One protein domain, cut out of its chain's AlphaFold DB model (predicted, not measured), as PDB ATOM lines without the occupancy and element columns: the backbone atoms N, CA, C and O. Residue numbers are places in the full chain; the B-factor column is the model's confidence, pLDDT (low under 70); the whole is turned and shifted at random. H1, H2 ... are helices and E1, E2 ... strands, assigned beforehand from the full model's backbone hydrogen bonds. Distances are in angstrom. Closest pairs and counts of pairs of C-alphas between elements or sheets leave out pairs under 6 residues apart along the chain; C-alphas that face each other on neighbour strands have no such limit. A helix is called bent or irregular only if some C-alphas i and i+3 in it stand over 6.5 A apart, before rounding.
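AT A GLANCE: This is residues 3 to 8, 33 to 102 and 141 to 189 of the 189 residues of the protein "DDE-1 domain-containing protein" of Ramazzottius varieornatus (UniProt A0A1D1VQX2). A strongly twisted sheet of four strands has two helices packed on it in a second layer, the long H4 over E1 and E2 and the shorter H5 over E3. The 125 printed residues hold E1 E2 E3 H1 E4 H2 H3 H4 H5 along the chain, mixed helices and strands. The mixed sheet runs E1 E2 E3 E4; the whole is compact, radius of gyration of the C-alphas 15.0 A, spanning 44 by 34 by 26 A.

IN THESE COORDINATES: E1, residues 3 to 7, begins at C-alpha 3 (115.212, 183.445, 120.650). E2 is residues 37 to 42, E3 55 to 60, H1 68 to 73, E4 80 to 85, H2 92 to 97 and H3 141 to 144. H4, residues 146 to 168, measures 32.2 A; it is irregular, C-alphas 149 and 152 being 7.2 A apart. H5, residues 178 to 188, measures 15.4 A and ends at C-alpha 188 (112.457, 169.888, 130.129).

HOW THE PARTS SIT: E1 and E2 are antiparallel (N 6 to O 38, 2.8 A). The hairpin E2 and E3 is antiparallel (N 41 to O 56, 2.8 A). E3 and E4 are parallel (N 57 to O 81, 2.8 A); with H1 they form a strand-helix-strand unit, two parallel neighbours joined through a helix, its crossover right-handed. H4 runs along the strands, height over the sheet 10.1 A; H5 does too, at 9.9 A. H4, with residues 155 to 159 alone, touches H5 at a steep tilt of 59 degrees, opposite ways, closest C-alphas Cys 158 and Ile 188, 7.4 A. H3 touches H4 only at the corner, closest C-alphas Gly 142 and Asp 148, 5.6 A. H2 only grazes the sheet; H1 is not on it. Every O i to N i+4 pair is within hydrogen-bond range in H1 and H5, 16 of 19 in H4, and 0 of 2 in H2, beside 3 of 3 O i to N i+3 pairs; H3 is too short for an O i to N i+4 pair.

THE WHOLE: C-alphas 102 and 170 are farthest apart, 46.4 A. Residues 9 to 32 and 103 to 140 are not printed, with C-alpha gaps of 4.8 A and 25.1 A. The link E2 to E3 is long. Residues 46 to 49 and 92 to 102 have pLDDT under 70.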
ATOM      1  N   GLN A   3     114.951 182.880 119.343       81.31
ATOM      2  CA  GLN A   3     115.212 183.445 120.650       81.31
ATOM      3  C   GLN A   3     113.898 183.818 121.340       81.31
ATOM      4  O   GLN A   3     113.241 184.761 120.927       81.31
ATOM      5  N   SER A   4     113.580 183.171 122.458       86.62
ATOM      6  CA  SER A   4     112.387 183.497 123.240       86.62
ATOM      7  C   SER A   4     112.746 184.060 124.614       86.62
ATOM      8  O   SER A   4     113.617 183.539 125.320       86.62
ATOM      9  N   GLY A   5     112.055 185.130 125.007       88.94
ATOM     10  CA  GLY A   5     112.168 185.728 126.333       88.94
ATOM     11  C   GLY A   5     111.411 184.925 127.394       88.94
ATOM     12  O   GLY A   5     110.262 184.519 127.214       88.94
ATOM     13  N   PHE A   6     112.044 184.715 128.541       90.38
ATOM     14  CA  PHE A   6     111.479 184.041 129.701       90.38
ATOM     15  C   PHE A   6     111.549 184.957 130.920       90.38
ATOM     16  O   PHE A   6     112.630 185.340 131.353       90.38
ATOM     17  N   GLY A   7     110.398 185.269 131.518       89.50
ATOM     18  CA  GLY A   7     110.366 185.887 132.847       89.50
ATOM     19  C   GLY A   7     110.965 184.956 133.905       89.50
ATOM     20  O   GLY A   7     110.776 183.735 133.829       89.50
ATOM     21  N   TYR A   8     111.670 185.528 134.884       88.69
ATOM     22  CA  TYR A   8     112.207 184.777 136.027       88.69
ATOM     23  C   TYR A   8     111.084 184.183 136.885       88.69
ATOM     24  O   TYR A   8     111.178 183.038 137.322       88.69
ATOM     25  N   SER A  33     111.746 189.686 139.900       84.62
ATOM     26  CA  SER A  33     111.616 188.519 139.021       84.62
ATOM     27  C   SER A  33     110.410 188.594 138.080       84.62
ATOM     28  O   SER A  33     110.348 187.852 137.099       84.62
ATOM     29  N   MET A  34     109.475 189.508 138.354       83.44
ATOM     30  CA  MET A  34     108.337 189.818 137.489       83.44
ATOM     31  C   MET A  34     108.684 190.838 136.395       83.44
ATOM     32  O   MET A  34     108.010 190.871 135.368       83.44
ATOM     33  N   THR A  35     109.706 191.678 136.599       81.69
ATOM     34  CA  THR A  35     110.101 192.740 135.652       81.69
ATOM     35  C   THR A  35     111.292 192.353 134.785       81.69
ATOM     36  O   THR A  35     111.465 192.892 133.694       81.69
ATOM     37  N   HIS A  36     112.113 191.420 135.258       84.00
ATOM     38  CA  HIS A  36     113.294 190.954 134.551       84.00
ATOM     39  C   HIS A  36     113.021 189.662 133.780       84.00
ATOM     40  O   HIS A  36     112.161 188.849 134.131       84.00
ATOM     41  N   SER A  37     113.797 189.457 132.719       89.31
ATOM     42  CA  SER A  37     113.738 188.248 131.908       89.31
ATOM     43  C   SER A  37     115.136 187.779 131.540       89.31
ATOM     44  O   SER A  37     116.121 188.504 131.663       89.31
ATOM     45  N   TYR A  38     115.206 186.533 131.119       92.94
ATOM     46  CA  TYR A  38     116.365 185.929 130.501       92.94
ATOM     47  C   TYR A  38     115.930 185.343 129.167       92.94
ATOM     48  O   TYR A  38     114.740 185.229 128.866       92.94
ATOM     49  N   THR A  39     116.898 184.963 128.360       91.56
ATOM     50  CA  THR A  39     116.631 184.452 127.027       91.56
ATOM     51  C   THR A  39     116.937 182.971 126.947       91.56
ATOM     52  O   THR A  39     117.933 182.508 127.499       91.56
ATOM     53  N   VAL A  40     116.114 182.255 126.185       91.19
ATOM     54  CA  VAL A  40     116.357 180.877 125.770       91.19
ATOM     55  C   VAL A  40     116.368 180.814 124.248       91.19
ATOM     56  O   VAL A  40     115.487 181.380 123.601       91.19
ATOM     57  N   MET A  41     117.333 180.107 123.671       87.62
ATOM     58  CA  MET A  41     117.412 179.891 122.232       87.62
ATOM     59  C   MET A  41     117.499 178.414 121.893       87.62
ATOM     60  O   MET A  41     118.395 177.698 122.339       87.62
ATOM     61  N   MET A  42     116.561 177.994 121.048       86.69
ATOM     62  CA  MET A  42     116.509 176.653 120.482       86.69
ATOM     63  C   MET A  42     116.980 176.689 119.034       86.69
ATOM     64  O   MET A  42     116.666 177.612 118.273       86.69
ATOM     65  N   CYS A  43     117.692 175.640 118.638       79.88
ATOM     66  CA  CYS A  43     118.132 175.456 117.267       79.88
ATOM     67  C   CYS A  43     117.688 174.091 116.749       79.88
ATOM     68  O   CYS A  43     117.780 173.082 117.449       79.88
ATOM     69  N   VAL A  44     117.206 174.080 115.510       77.69
ATOM     70  CA  VAL A  44     116.881 172.873 114.755       77.69
ATOM     71  C   VAL A  44     117.814 172.871 113.548       77.69
ATOM     72  O   VAL A  44     117.692 173.774 112.715       77.69
ATOM     73  N   PRO A  45     118.776 171.938 113.465       71.56
ATOM     74  CA  PRO A  45     119.649 171.846 112.311       71.56
ATOM     75  C   PRO A  45     118.872 171.385 111.062       71.56
ATOM     76  O   PRO A  45     117.874 170.664 111.172       71.56
ATOM     77  N   PRO A  46     119.332 171.761 109.860       68.12
ATOM     78  CA  PRO A  46     118.710 171.344 108.607       68.12
ATOM     79  C   PRO A  46     118.744 169.827 108.436       68.12
ATOM     80  O   PRO A  46     119.715 169.166 108.804       68.12
ATOM     81  N   GLY A  47     117.690 169.271 107.840       64.50
ATOM     82  CA  GLY A  47     117.617 167.845 107.501       64.50
ATOM     83  C   GLY A  47     117.415 166.903 108.693       64.50
ATOM     84  O   GLY A  47     117.131 165.725 108.489       64.50
ATOM     85  N   VAL A  48     117.477 167.403 109.930       66.00
ATOM     86  CA  VAL A  48     117.244 166.611 111.140       66.00
ATOM     87  C   VAL A  48     115.935 167.059 111.785       66.00
ATOM     88  O   VAL A  48     115.743 168.223 112.114       66.00
ATOM     89  N   ARG A  49     115.013 166.120 112.021       69.81
ATOM     90  CA  ARG A  49     113.738 166.382 112.721       69.81
ATOM     91  C   ARG A  49     113.905 166.418 114.250       69.81
ATOM     92  O   ARG A  49     113.057 165.899 114.972       69.81
ATOM     93  N   LYS A  50     115.030 166.939 114.749       79.56
ATOM     94  CA  LYS A  50     115.373 167.002 116.180       79.56
ATOM     95  C   LYS A  50     116.040 168.335 116.492       79.56
ATOM     96  O   LYS A  50     116.700 168.896 115.627       79.56
ATOM     97  N   PHE A  51     115.887 168.816 117.720       82.06
ATOM     98  CA  PHE A  51     116.646 169.963 118.213       82.06
ATOM     99  C   PHE A  51     118.134 169.624 118.354       82.06
ATOM    100  O   PHE A  51     118.499 168.450 118.483       82.06
ATOM    101  N   LEU A  52     118.993 170.648 118.375       81.19
ATOM    102  CA  LEU A  52     120.354 170.478 118.879       81.19
ATOM    103  C   LEU A  52     120.306 169.935 120.315       81.19
ATOM    104  O   LEU A  52     119.447 170.353 121.088       81.19
ATOM    105  N   PRO A  53     121.236 169.059 120.722       85.06
ATOM    106  CA  PRO A  53     121.238 168.489 122.072       85.06
ATOM    107  C   PRO A  53     121.556 169.517 123.171       85.06
ATOM    108  O   PRO A  53     121.509 169.182 124.350       85.06
ATOM    109  N   VAL A  54     121.889 170.755 122.795       87.81
ATOM    110  CA  VAL A  54     122.245 171.845 123.702       87.81
ATOM    111  C   VAL A  54     121.242 172.991 123.564       87.81
ATOM    112  O   VAL A  54     120.997 173.477 122.459       87.81
ATOM    113  N   LEU A  55     120.690 173.428 124.696       89.88
ATOM    114  CA  LEU A  55     119.871 174.626 124.837       89.88
ATOM    115  C   LEU A  55     120.743 175.804 125.252       89.88
ATOM    116  O   LEU A  55     121.489 175.723 126.230       89.88
ATOM    117  N   PHE A  56     120.596 176.922 124.556       89.62
ATOM    118  CA  PHE A  56     121.334 178.135 124.870       89.62
ATOM    119  C   PHE A  56     120.512 179.041 125.782       89.62
ATOM    120  O   PHE A  56     119.346 179.323 125.502       89.62
ATOM    121  N   ILE A  57     121.117 179.502 126.875       92.44
ATOM    122  CA  ILE A  57     120.476 180.362 127.871       92.44
ATOM    123  C   ILE A  57     121.378 181.559 128.153       92.44
ATOM    124  O   ILE A  57     122.542 181.388 128.513       92.44
ATOM    125  N   THR A  58     120.819 182.765 128.074       92.00
ATOM    126  CA  THR A  58     121.504 183.989 128.504       92.00
ATOM    127  C   THR A  58     120.793 184.579 129.703       92.00
ATOM    128  O   THR A  58     119.664 185.054 129.587       92.00
ATOM    129  N   LEU A  59     121.453 184.533 130.859       93.00
ATOM    130  CA  LEU A  59     120.965 185.133 132.097       93.00
ATOM    131  C   LEU A  59     121.318 186.620 132.157       93.00
ATOM    132  O   LEU A  59     122.256 187.085 131.512       93.00
ATOM    133  N   GLN A  60     120.563 187.365 132.957       90.88
ATOM    134  CA  GLN A  60     120.836 188.774 133.194       90.88
ATOM    135  C   GLN A  60     121.871 188.925 134.316       90.88
ATOM    136  O   GLN A  60     121.619 188.481 135.435       90.88
ATOM    137  N   GLU A  61     123.004 189.570 134.036       89.31
ATOM    138  CA  GLU A  61     124.047 189.879 135.026       89.31
ATOM    139  C   GLU A  61     124.563 191.314 134.825       89.31
ATOM    140  O   GLU A  61     124.796 191.702 133.681       89.31
ATOM    141  N   PRO A  62     124.812 192.096 135.892       85.56
ATOM    142  CA  PRO A  62     125.167 193.518 135.779       85.56
ATOM    143  C   PRO A  62     126.424 193.833 134.956       85.56
ATOM    144  O   PRO A  62     126.506 194.907 134.377       85.56
ATOM    145  N   ASN A  63     127.396 192.917 134.923       86.19
ATOM    146  CA  ASN A  63     128.695 193.114 134.269       86.19
ATOM    147  C   ASN A  63     128.886 192.188 133.060       86.19
ATOM    148  O   ASN A  63     130.021 191.892 132.702       86.19
ATOM    149  N   GLU A  64     127.800 191.621 132.521       85.19
ATOM    150  CA  GLU A  64     127.814 190.662 131.393       85.19
ATOM    151  C   GLU A  64     128.542 189.341 131.664       85.19
ATOM    152  O   GLU A  64     128.475 188.404 130.878       85.19
ATOM    153  N   ILE A  65     129.180 189.221 132.824       87.94
ATOM    154  CA  ILE A  65     129.918 188.045 133.247       87.94
ATOM    155  C   ILE A  65     129.356 187.506 134.550       87.94
ATOM    156  O   ILE A  65     128.960 188.235 135.463       87.94
ATOM    157  N   PHE A  66     129.413 186.186 134.681       90.62
ATOM    158  CA  PHE A  66     129.169 185.539 135.956       90.62
ATOM    159  C   PHE A  66     130.297 185.845 136.937       90.62
ATOM    160  O   PHE A  66     131.463 185.534 136.679       90.62
ATOM    161  N   GLY A  67     129.941 186.367 138.112       89.50
ATOM    162  CA  GLY A  67     130.886 186.524 139.214       89.50
ATOM    163  C   GLY A  67     131.600 185.209 139.565       89.50
ATOM    164  O   GLY A  67     131.085 184.108 139.359       89.50
ATOM    165  N   ARG A  68     132.803 185.294 140.143       90.94
ATOM    166  CA  ARG A  68     133.654 184.116 140.419       90.94
ATOM    167  C   ARG A  68     132.954 183.032 141.247       90.94
ATOM    168  O   ARG A  68     133.097 181.849 140.950       90.94
ATOM    169  N   LEU A  69     132.224 183.431 142.290       89.56
ATOM    170  CA  LEU A  69     131.488 182.505 143.161       89.56
ATOM    171  C   LEU A  69     130.341 181.838 142.411       89.56
ATOM    172  O   LEU A  69     130.199 180.620 142.439       89.56
ATOM    173  N   VAL A  70     129.597 182.646 141.667       89.56
ATOM    174  CA  VAL A  70     128.515 182.206 140.803       89.56
ATOM    175  C   VAL A  70     128.997 181.159 139.796       89.56
ATOM    176  O   VAL A  70     128.420 180.082 139.708       89.56
ATOM    177  N   LYS A  71     130.086 181.424 139.066       88.81
ATOM    178  CA  LYS A  71     130.619 180.496 138.053       88.81
ATOM    179  C   LYS A  71     131.038 179.142 138.650       88.81
ATOM    180  O   LYS A  71     131.019 178.128 137.948       88.81
ATOM    181  N   LYS A  72     131.413 179.123 139.937       89.75
ATOM    182  CA  LYS A  72     131.752 177.904 140.687       89.75
ATOM    183  C   LYS A  72     130.520 177.141 141.175       89.75
ATOM    184  O   LYS A  72     130.518 175.921 141.066       89.75
ATOM    185  N   SER A  73     129.511 177.827 141.711       89.69
ATOM    186  CA  SER A  73     128.338 177.190 142.337       89.69
ATOM    187  C   SER A  73     127.146 176.987 141.397       89.69
ATOM    188  O   SER A  73     126.198 176.285 141.748       89.69
ATOM    189  N   MET A  74     127.162 177.604 140.214       92.94
ATOM    190  CA  MET A  74     126.082 177.498 139.237       92.94
ATOM    191  C   MET A  74     125.892 176.050 138.781       92.94
ATOM    192  O   MET A  74     126.856 175.348 138.477       92.94
ATOM    193  N   PHE A  75     124.628 175.635 138.689       95.12
ATOM    194  CA  PHE A  75     124.248 174.352 138.112       95.12
ATOM    195  C   PHE A  75     124.760 174.230 136.673       95.12
ATOM    196  O   PHE A  75     124.612 175.157 135.877       95.12
ATOM    197  N   LYS A  76     125.345 173.078 136.346       94.25
ATOM    198  CA  LYS A  76     125.849 172.756 135.012       94.25
ATOM    199  C   LYS A  76     125.219 171.451 134.563       94.25
ATOM    200  O   LYS A  76     125.151 170.504 135.342       94.25
ATOM    201  N   ALA A  77     124.806 171.409 133.309       95.50
ATOM    202  CA  ALA A  77     124.324 170.206 132.656       95.50
ATOM    203  C   ALA A  77     124.872 170.166 131.233       95.50
ATOM    204  O   ALA A  77     125.097 171.214 130.631       95.50
ATOM    205  N   SER A  78     125.095 168.966 130.702       93.75
ATOM    206  CA  SER A  78     125.654 168.777 129.359       93.75
ATOM    207  C   SER A  78     124.724 169.264 128.246       93.75
ATOM    208  O   SER A  78     125.201 169.580 127.163       93.75
ATOM    209  N   ASN A  79     123.416 169.345 128.510       93.44
ATOM    210  CA  ASN A  79     122.418 169.851 127.570       93.44
ATOM    211  C   ASN A  79     122.201 171.370 127.656       93.44
ATOM    212  O   ASN A  79     121.318 171.881 126.976       93.44
ATOM    213  N   LEU A  80     122.974 172.106 128.465       93.19
ATOM    214  CA  LEU A  80     122.842 173.558 128.599       93.19
ATOM    215  C   LEU A  80     124.147 174.283 128.277       93.19
ATOM    216  O   LEU A  80     125.192 173.999 128.859       93.19
ATOM    217  N   TYR A  81     124.042 175.316 127.448       90.50
ATOM    218  CA  TYR A  81     125.066 176.341 127.306       90.50
ATOM    219  C   TYR A  81     124.562 177.639 127.932       90.50
ATOM    220  O   TYR A  81     123.561 178.202 127.492       90.50
ATOM    221  N   VAL A  82     125.240 178.107 128.980       91.44
ATOM    222  CA  VAL A  82     124.777 179.239 129.792       91.44
ATOM    223  C   VAL A  82     125.777 180.383 129.713       91.44
ATOM    224  O   VAL A  82     126.928 180.230 130.121       91.44
ATOM    225  N   THR A  83     125.312 181.540 129.254       90.88
ATOM    226  CA  THR A  83     126.062 182.801 129.227       90.88
ATOM    227  C   THR A  83     125.302 183.905 129.970       90.88
ATOM    228  O   THR A  83     124.209 183.677 130.498       90.88
ATOM    229  N   ALA A  84     125.889 185.093 130.050       90.62
ATOM    230  CA  ALA A  84     125.327 186.251 130.722       90.62
ATOM    231  C   ALA A  84     125.376 187.497 129.830       90.62
ATOM    232  O   ALA A  84     126.215 187.607 128.945       90.62
ATOM    233  N   SER A  85     124.449 188.427 130.056       89.75
ATOM    234  CA  SER A  85     124.485 189.772 129.474       89.75
ATOM    235  C   SER A  85     123.749 190.761 130.376       89.75
ATOM    236  O   SER A  85     122.924 190.364 131.202       89.75
ATOM    237  N   THR A  86     123.987 192.063 130.203       87.75
ATOM    238  CA  THR A  86     123.358 193.111 131.030       87.75
ATOM    239  C   THR A  86     121.834 193.122 130.903       87.75
ATOM    240  O   THR A  86     121.114 193.448 131.848       87.75
ATOM    241  N   SER A  87     121.322 192.736 129.732       84.62
ATOM    242  CA  SER A  87     119.887 192.721 129.427       84.62
ATOM    243  C   SER A  87     119.244 191.334 129.513       84.62
ATOM    244  O   SER A  87     118.029 191.231 129.362       84.62
ATOM    245  N   GLY A  88     120.030 190.267 129.700       85.19
ATOM    246  CA  GLY A  88     119.550 188.887 129.570       85.19
ATOM    247  C   GLY A  88     119.176 188.500 128.133       85.19
ATOM    248  O   GLY A  88     118.569 187.451 127.918       85.19
ATOM    249  N   LYS A  89     119.505 189.334 127.138       84.00
ATOM    250  CA  LYS A  89     119.354 189.030 125.709       84.00
ATOM    251  C   LYS A  89     120.597 188.326 125.186       84.00
ATOM    252  O   LYS A  89     121.706 188.624 125.629       84.00
ATOM    253  N   ILE A  90     120.398 187.420 124.237       77.31
ATOM    254  CA  ILE A  90     121.490 186.781 123.506       77.31
ATOM    255  C   ILE A  90     122.253 187.822 122.674       77.31
ATOM    256  O   ILE A  90     121.644 188.680 122.035       77.31
ATOM    257  N   THR A  91     123.582 187.728 122.702       70.12
ATOM    258  CA  THR A  91     124.520 188.502 121.880       70.12
ATOM    259  C   THR A  91     125.065 187.648 120.727       70.12
ATOM    260  O   THR A  91     124.948 186.421 120.728       70.12
ATOM    261  N   MET A  92     125.661 188.306 119.729       63.12
ATOM    262  CA  MET A  92     126.196 187.708 118.492       63.12
ATOM    263  C   MET A  92     127.251 186.608 118.695       63.12
ATOM    264  O   MET A  92     127.407 185.756 117.827       63.12
ATOM    265  N   GLU A  93     127.923 186.557 119.849       61.53
ATOM    266  CA  GLU A  93     128.973 185.568 120.166       61.53
ATOM    267  C   GLU A  93     128.502 184.104 120.085       61.53
ATOM    268  O   GLU A  93     129.307 183.176 120.011       61.53
ATOM    269  N   LEU A  94     127.188 183.873 120.072       60.97
ATOM    270  CA  LEU A  94     126.616 182.548 119.876       60.97
ATOM    271  C   LEU A  94     126.876 181.957 118.484       60.97
ATOM    272  O   LEU A  94     126.881 180.734 118.363       60.97
ATOM    273  N   TYR A  95     127.135 182.770 117.453       59.19
ATOM    274  CA  TYR A  95     127.451 182.262 116.111       59.19
ATOM    275  C   TYR A  95     128.722 181.400 116.080       59.19
ATOM    276  O   TYR A  95     128.776 180.389 115.377       59.19
ATOM    277  N   SER A  96     129.697 181.716 116.933       57.59
ATOM    278  CA  SER A  96     130.933 180.942 117.070       57.59
ATOM    279  C   SER A  96     130.713 179.540 117.666       57.59
ATOM    280  O   SER A  96     131.609 178.702 117.607       57.59
ATOM    281  N   PHE A  97     129.522 179.244 118.210       57.31
ATOM    282  CA  PHE A  97     129.162 177.937 118.780       57.31
ATOM    283  C   PHE A  97     128.498 176.965 117.793       57.31
ATOM    284  O   PHE A  97     128.215 175.821 118.166       57.31
ATOM    285  N   PHE A  98     128.319 177.345 116.522       60.00
ATOM    286  CA  PHE A  98     127.704 176.487 115.499       60.00
ATOM    287  C   PHE A  98     128.634 175.603 114.629       60.00
ATOM    288  O   PHE A  98     128.106 175.038 113.669       60.00
ATOM    289  N   PRO A  99     129.931 175.325 114.923       50.88
ATOM    290  CA  PRO A  99     130.729 174.429 114.069       50.88
ATOM    291  C   PRO A  99     130.256 172.956 114.083       50.88
ATOM    292  O   PRO A  99     130.860 172.098 113.455       50.88
ATOM    293  N   HIS A 100     129.156 172.641 114.780       51.97
ATOM    294  CA  HIS A 100     128.563 171.300 114.851       51.97
ATOM    295  C   HIS A 100     127.362 171.096 113.908       51.97
ATOM    296  O   HIS A 100     126.750 170.028 113.922       51.97
ATOM    297  N   THR A 101     126.969 172.105 113.125       55.12
ATOM    298  CA  THR A 101     125.908 171.961 112.114       55.12
ATOM    299  C   THR A 101     126.518 171.665 110.745       55.12
ATOM    300  O   THR A 101     127.548 172.235 110.414       55.12
ATOM    301  N   ASN A 102     125.892 170.776 109.962       55.38
ATOM    302  CA  ASN A 102     126.339 170.396 108.612       55.38
ATOM    303  C   ASN A 102     126.732 171.605 107.743       55.38
ATOM    304  O   ASN A 102     126.162 172.682 107.895       55.38
ATOM    305  N   ALA A 141     106.447 186.879 112.987       82.12
ATOM    306  CA  ALA A 141     107.156 185.777 113.643       82.12
ATOM    307  C   ALA A 141     106.207 184.828 114.395       82.12
ATOM    308  O   ALA A 141     106.183 183.635 114.113       82.12
ATOM    309  N   GLY A 142     105.293 185.364 115.210       82.62
ATOM    310  CA  GLY A 142     104.296 184.557 115.925       82.62
ATOM    311  C   GLY A 142     103.285 183.805 115.041       82.62
ATOM    312  O   GLY A 142     102.470 183.058 115.571       82.62
ATOM    313  N   GLN A 143     103.304 184.006 113.720       86.25
ATOM    314  CA  GLN A 143     102.445 183.311 112.753       86.25
ATOM    315  C   GLN A 143     103.215 182.304 111.895       86.25
ATOM    316  O   GLN A 143     102.650 181.276 111.529       86.25
ATOM    317  N   ILE A 144     104.476 182.595 111.553       87.12
ATOM    318  CA  ILE A 144     105.238 181.803 110.571       87.12
ATOM    319  C   ILE A 144     106.510 181.171 111.132       87.12
ATOM    320  O   ILE A 144     107.043 180.244 110.527       87.12
ATOM    321  N   GLN A 145     107.015 181.652 112.268       85.75
ATOM    322  CA  GLN A 145     108.230 181.135 112.881       85.75
ATOM    323  C   GLN A 145     107.893 179.791 113.568       85.75
ATOM    324  O   GLN A 145     107.119 179.763 114.528       85.75
ATOM    325  N   PRO A 146     108.443 178.647 113.111       84.75
ATOM    326  CA  PRO A 146     107.988 177.336 113.587       84.75
ATOM    327  C   PRO A 146     108.226 177.078 115.082       84.75
ATOM    328  O   PRO A 146     107.471 176.344 115.724       84.75
ATOM    329  N   LEU A 147     109.279 177.666 115.652       87.00
ATOM    330  CA  LEU A 147     109.585 177.540 117.075       87.00
ATOM    331  C   LEU A 147     108.599 178.351 117.936       87.00
ATOM    332  O   LEU A 147     108.203 177.846 118.974       87.00
ATOM    333  N   ASP A 148     108.141 179.524 117.511       87.19
ATOM    334  CA  ASP A 148     107.165 180.380 118.189       87.19
ATOM    335  C   ASP A 148     105.763 179.818 118.091       87.19
ATOM    336  O   ASP A 148     105.008 179.862 119.059       87.19
ATOM    337  N   VAL A 149     105.407 179.275 116.929       87.81
ATOM    338  CA  VAL A 149     104.062 178.747 116.694       87.81
ATOM    339  C   VAL A 149     103.869 177.411 117.409       87.81
ATOM    340  O   VAL A 149     102.794 177.150 117.947       87.81
ATOM    341  N   LEU A 150     104.896 176.555 117.436       86.62
ATOM    342  CA  LEU A 150     104.763 175.184 117.935       86.62
ATOM    343  C   LEU A 150     105.575 174.941 119.210       86.62
ATOM    344  O   LEU A 150     105.029 174.527 120.234       86.62
ATOM    345  N   CYS A 151     106.883 175.181 119.172       88.88
ATOM    346  CA  CYS A 151     107.807 174.633 120.169       88.88
ATOM    347  C   CYS A 151     107.786 175.403 121.494       88.88
ATOM    348  O   CYS A 151     107.572 174.812 122.553       88.88
ATOM    349  N   PHE A 152     107.960 176.722 121.457       90.19
ATOM    350  CA  PHE A 152     107.954 177.583 122.631       90.19
ATOM    351  C   PHE A 152     106.616 177.566 123.377       90.19
ATOM    352  O   PHE A 152     106.659 177.505 124.604       90.19
ATOM    353  N   PRO A 153     105.432 177.529 122.741       90.00
ATOM    354  CA  PRO A 153     104.171 177.351 123.457       90.00
ATOM    355  C   PRO A 153     104.120 176.054 124.273       90.00
ATOM    356  O   PRO A 153     103.734 176.076 125.443       90.00
ATOM    357  N   MET A 154     104.571 174.932 123.701       91.25
ATOM    358  CA  MET A 154     104.642 173.653 124.417       91.25
ATOM    359  C   MET A 154     105.663 173.710 125.557       91.25
ATOM    360  O   MET A 154     105.343 173.385 126.703       91.25
ATOM    361  N   PHE A 155     106.868 174.194 125.263       91.94
ATOM    362  CA  PHE A 155     107.963 174.301 126.219       91.94
ATOM    363  C   PHE A 155     107.598 175.221 127.393       91.94
ATOM    364  O   PHE A 155     107.633 174.815 128.553       91.94
ATOM    365  N   THR A 156     107.122 176.436 127.113       89.56
ATOM    366  CA  THR A 156     106.635 177.377 128.136       89.56
ATOM    367  C   THR A 156     105.439 176.827 128.915       89.56
ATOM    368  O   THR A 156     105.316 177.098 130.113       89.56
ATOM    369  N   GLY A 157     104.587 176.024 128.276       91.06
ATOM    370  CA  GLY A 157     103.493 175.302 128.917       91.06
ATOM    371  C   GLY A 157     103.975 174.312 129.982       91.06
ATOM    372  O   GLY A 157     103.408 174.292 131.078       91.06
ATOM    373  N   CYS A 158     105.033 173.542 129.702       91.94
ATOM    374  CA  CYS A 158     105.664 172.642 130.675       91.94
ATOM    375  C   CYS A 158     106.222 173.412 131.876       91.94
ATOM    376  O   CYS A 158     105.893 173.082 133.016       91.94
ATOM    377  N   PHE A 159     106.966 174.496 131.627       91.31
ATOM    378  CA  PHE A 159     107.459 175.383 132.688       91.31
ATOM    379  C   PHE A 159     106.331 175.872 133.587       91.31
ATOM    380  O   PHE A 159     106.404 175.736 134.805       91.31
ATOM    381  N   ARG A 160     105.254 176.386 132.982       89.06
ATOM    382  CA  ARG A 160     104.102 176.911 133.717       89.06
ATOM    383  C   ARG A 160     103.445 175.850 134.598       89.06
ATOM    384  O   ARG A 160     103.030 176.167 135.707       89.06
ATOM    385  N   LYS A 161     103.337 174.603 134.129       90.75
ATOM    386  CA  LYS A 161     102.779 173.501 134.929       90.75
ATOM    387  C   LYS A 161     103.626 173.234 136.175       90.75
ATOM    388  O   LYS A 161     103.071 173.173 137.269       90.75
ATOM    389  N   VAL A 162     104.948 173.139 136.019       90.62
ATOM    390  CA  VAL A 162     105.876 172.891 137.137       90.62
ATOM    391  C   VAL A 162     105.870 174.059 138.124       90.62
ATOM    392  O   VAL A 162     105.705 173.843 139.323       90.62
ATOM    393  N   THR A 163     105.970 175.302 137.645       89.75
ATOM    394  CA  THR A 163     105.965 176.481 138.526       89.75
ATOM    395  C   THR A 163     104.638 176.634 139.261       89.75
ATOM    396  O   THR A 163     104.636 176.897 140.459       89.75
ATOM    397  N   ASN A 164     103.505 176.414 138.584       88.88
ATOM    398  CA  ASN A 164     102.196 176.454 139.233       88.88
ATOM    399  C   ASN A 164     102.083 175.385 140.321       88.88
ATOM    400  O   ASN A 164     101.569 175.681 141.393       88.88
ATOM    401  N   TRP A 165     102.584 174.172 140.079       90.25
ATOM    402  CA  TRP A 165     102.583 173.119 141.092       90.25
ATOM    403  C   TRP A 165     103.427 173.497 142.319       90.25
ATOM    404  O   TRP A 165     102.964 173.316 143.443       90.25
ATOM    405  N   ILE A 166     104.611 174.089 142.116       89.94
ATOM    406  CA  ILE A 166     105.466 174.604 143.203       89.94
ATOM    407  C   ILE A 166     104.710 175.637 144.045       89.94
ATOM    408  O   ILE A 166     104.702 175.534 145.271       89.94
ATOM    409  N   PHE A 167     104.043 176.596 143.397       86.69
ATOM    410  CA  PHE A 167     103.283 177.635 144.090       86.69
ATOM    411  C   PHE A 167     102.056 177.090 144.823       86.69
ATOM    412  O   PHE A 167     101.850 177.421 145.986       86.69
ATOM    413  N   LEU A 168     101.255 176.248 144.164       87.50
ATOM    414  CA  LEU A 168     100.022 175.692 144.732       87.50
ATOM    415  C   LEU A 168     100.292 174.820 145.960       87.50
ATOM    416  O   LEU A 168      99.492 174.817 146.889       87.50
ATOM    417  N   ASN A 169     101.416 174.105 145.972       90.75
ATOM    418  CA  ASN A 169     101.785 173.206 147.065       90.75
ATOM    419  C   ASN A 169     102.789 173.832 148.041       90.75
ATOM    420  O   ASN A 169     103.405 173.097 148.812       90.75
ATOM    421  N   ASN A 170     102.995 175.156 147.979       87.75
ATOM    422  CA  ASN A 170     103.918 175.914 148.829       87.75
ATOM    423  C   ASN A 170     105.290 175.232 149.002       87.75
ATOM    424  O   ASN A 170     105.818 175.101 150.107       87.75
ATOM    425  N   GLN A 171     105.842 174.719 147.902       92.06
ATOM    426  CA  GLN A 171     107.107 173.998 147.944       92.06
ATOM    427  C   GLN A 171     108.256 174.978 148.227       92.06
ATOM    428  O   GLN A 171     108.233 176.101 147.715       92.06
ATOM    429  N   PRO A 172     109.300 174.570 148.974       90.50
ATOM    430  CA  PRO A 172     110.416 175.436 149.361       90.50
ATOM    431  C   PRO A 172     111.412 175.654 148.204       90.50
ATOM    432  O   PRO A 172     112.622 175.512 148.359       90.50
ATOM    433  N   ALA A 173     110.910 175.976 147.012       89.44
ATOM    434  CA  ALA A 173     111.695 176.253 145.819       89.44
ATOM    435  C   ALA A 173     111.466 177.697 145.359       89.44
ATOM    436  O   ALA A 173     110.339 178.129 145.115       89.44
ATOM    437  N   GLN A 174     112.560 178.440 145.202       90.69
ATOM    438  CA  GLN A 174     112.546 179.787 144.636       90.69
ATOM    439  C   GLN A 174     112.636 179.681 143.113       90.69
ATOM    440  O   GLN A 174     113.725 179.501 142.566       90.69
ATOM    441  N   VAL A 175     111.498 179.754 142.417       90.25
ATOM    442  CA  VAL A 175     111.437 179.469 140.966       90.25
ATOM    443  C   VAL A 175     112.246 180.453 140.125       90.25
ATOM    444  O   VAL A 175     112.714 180.099 139.048       90.25
ATOM    445  N   HIS A 176     112.441 181.663 140.646       90.12
ATOM    446  CA  HIS A 176     113.213 182.723 140.015       90.12
ATOM    447  C   HIS A 176     114.724 182.595 140.248       90.12
ATOM    448  O   HIS A 176     115.515 183.297 139.620       90.12
ATOM    449  N   HIS A 177     115.158 181.706 141.145       91.38
ATOM    450  CA  HIS A 177     116.574 181.527 141.416       91.38
ATOM    451  C   HIS A 177     117.246 180.789 140.253       91.38
ATOM    452  O   HIS A 177     116.815 179.710 139.841       91.38
ATOM    453  N   ARG A 178     118.371 181.332 139.772       91.75
ATOM    454  CA  ARG A 178     119.195 180.792 138.672       91.75
ATOM    455  C   ARG A 178     119.379 179.272 138.703       91.75
ATOM    456  O   ARG A 178     119.272 178.615 137.678       91.75
ATOM    457  N   TYR A 179     119.639 178.703 139.880       92.25
ATOM    458  CA  TYR A 179     119.877 177.268 140.037       92.25
ATOM    459  C   TYR A 179     118.633 176.458 139.655       92.25
ATOM    460  O   TYR A 179     118.735 175.472 138.930       92.25
ATOM    461  N   VAL A 180     117.456 176.903 140.106       93.19
ATOM    462  CA  VAL A 180     116.174 176.258 139.810       93.19
ATOM    463  C   VAL A 180     115.830 176.433 138.336       93.19
ATOM    464  O   VAL A 180     115.443 175.465 137.692       93.19
ATOM    465  N   ILE A 181     116.055 177.627 137.781       94.31
ATOM    466  CA  ILE A 181     115.841 177.918 136.357       94.31
ATOM    467  C   ILE A 181     116.649 176.968 135.477       94.31
ATOM    468  O   ILE A 181     116.076 176.281 134.634       94.31
ATOM    469  N   LEU A 182     117.963 176.886 135.695       96.00
ATOM    470  CA  LEU A 182     118.831 176.026 134.894       96.00
ATOM    471  C   LEU A 182     118.468 174.549 135.075       96.00
ATOM    472  O   LEU A 182     118.408 173.811 134.098       96.00
ATOM    473  N   LYS A 183     118.142 174.114 136.296       95.31
ATOM    474  CA  LYS A 183     117.697 172.736 136.534       95.31
ATOM    475  C   LYS A 183     116.387 172.414 135.805       95.31
ATOM    476  O   LYS A 183     116.268 171.333 135.241       95.31
ATOM    477  N   MET A 184     115.425 173.340 135.782       94.44
ATOM    478  CA  MET A 184     114.171 173.159 135.044       94.44
ATOM    479  C   MET A 184     114.398 173.101 133.531       94.44
ATOM    480  O   MET A 184     113.845 172.220 132.882       94.44
ATOM    481  N   HIS A 185     115.233 173.983 132.971       95.56
ATOM    482  CA  HIS A 185     115.588 173.932 131.544       95.56
ATOM    483  C   HIS A 185     116.279 172.632 131.173       95.56
ATOM    484  O   HIS A 185     115.876 172.002 130.207       95.56
ATOM    485  N   SER A 186     117.239 172.187 131.983       96.06
ATOM    486  CA  SER A 186     117.930 170.916 131.757       96.06
ATOM    487  C   SER A 186     116.997 169.704 131.833       96.06
ATOM    488  O   SER A 186     117.243 168.713 131.158       96.06
ATOM    489  N   LEU A 187     115.936 169.764 132.642       94.50
ATOM    490  CA  LEU A 187     114.979 168.665 132.775       94.50
ATOM    491  C   LEU A 187     113.957 168.620 131.629       94.50
ATOM    492  O   LEU A 187     113.499 167.540 131.268       94.50
ATOM    493  N   ILE A 188     113.537 169.782 131.123       92.31
ATOM    494  CA  ILE A 188     112.457 169.888 130.129       92.31
ATOM    495  C   ILE A 188     112.994 169.765 128.694       92.31
ATOM    496  O   ILE A 188     112.239 169.344 127.816       92.31
ATOM    497  N   TYR A 189     114.249 170.157 128.457       90.81
ATOM    498  CA  TYR A 189     114.900 170.140 127.145       90.81
ATOM    499  C   TYR A 189     115.654 168.838 126.872       90.81
ATOM    500  O   TYR A 189     115.331 168.191 125.852       90.81
TER     501      TYR A 189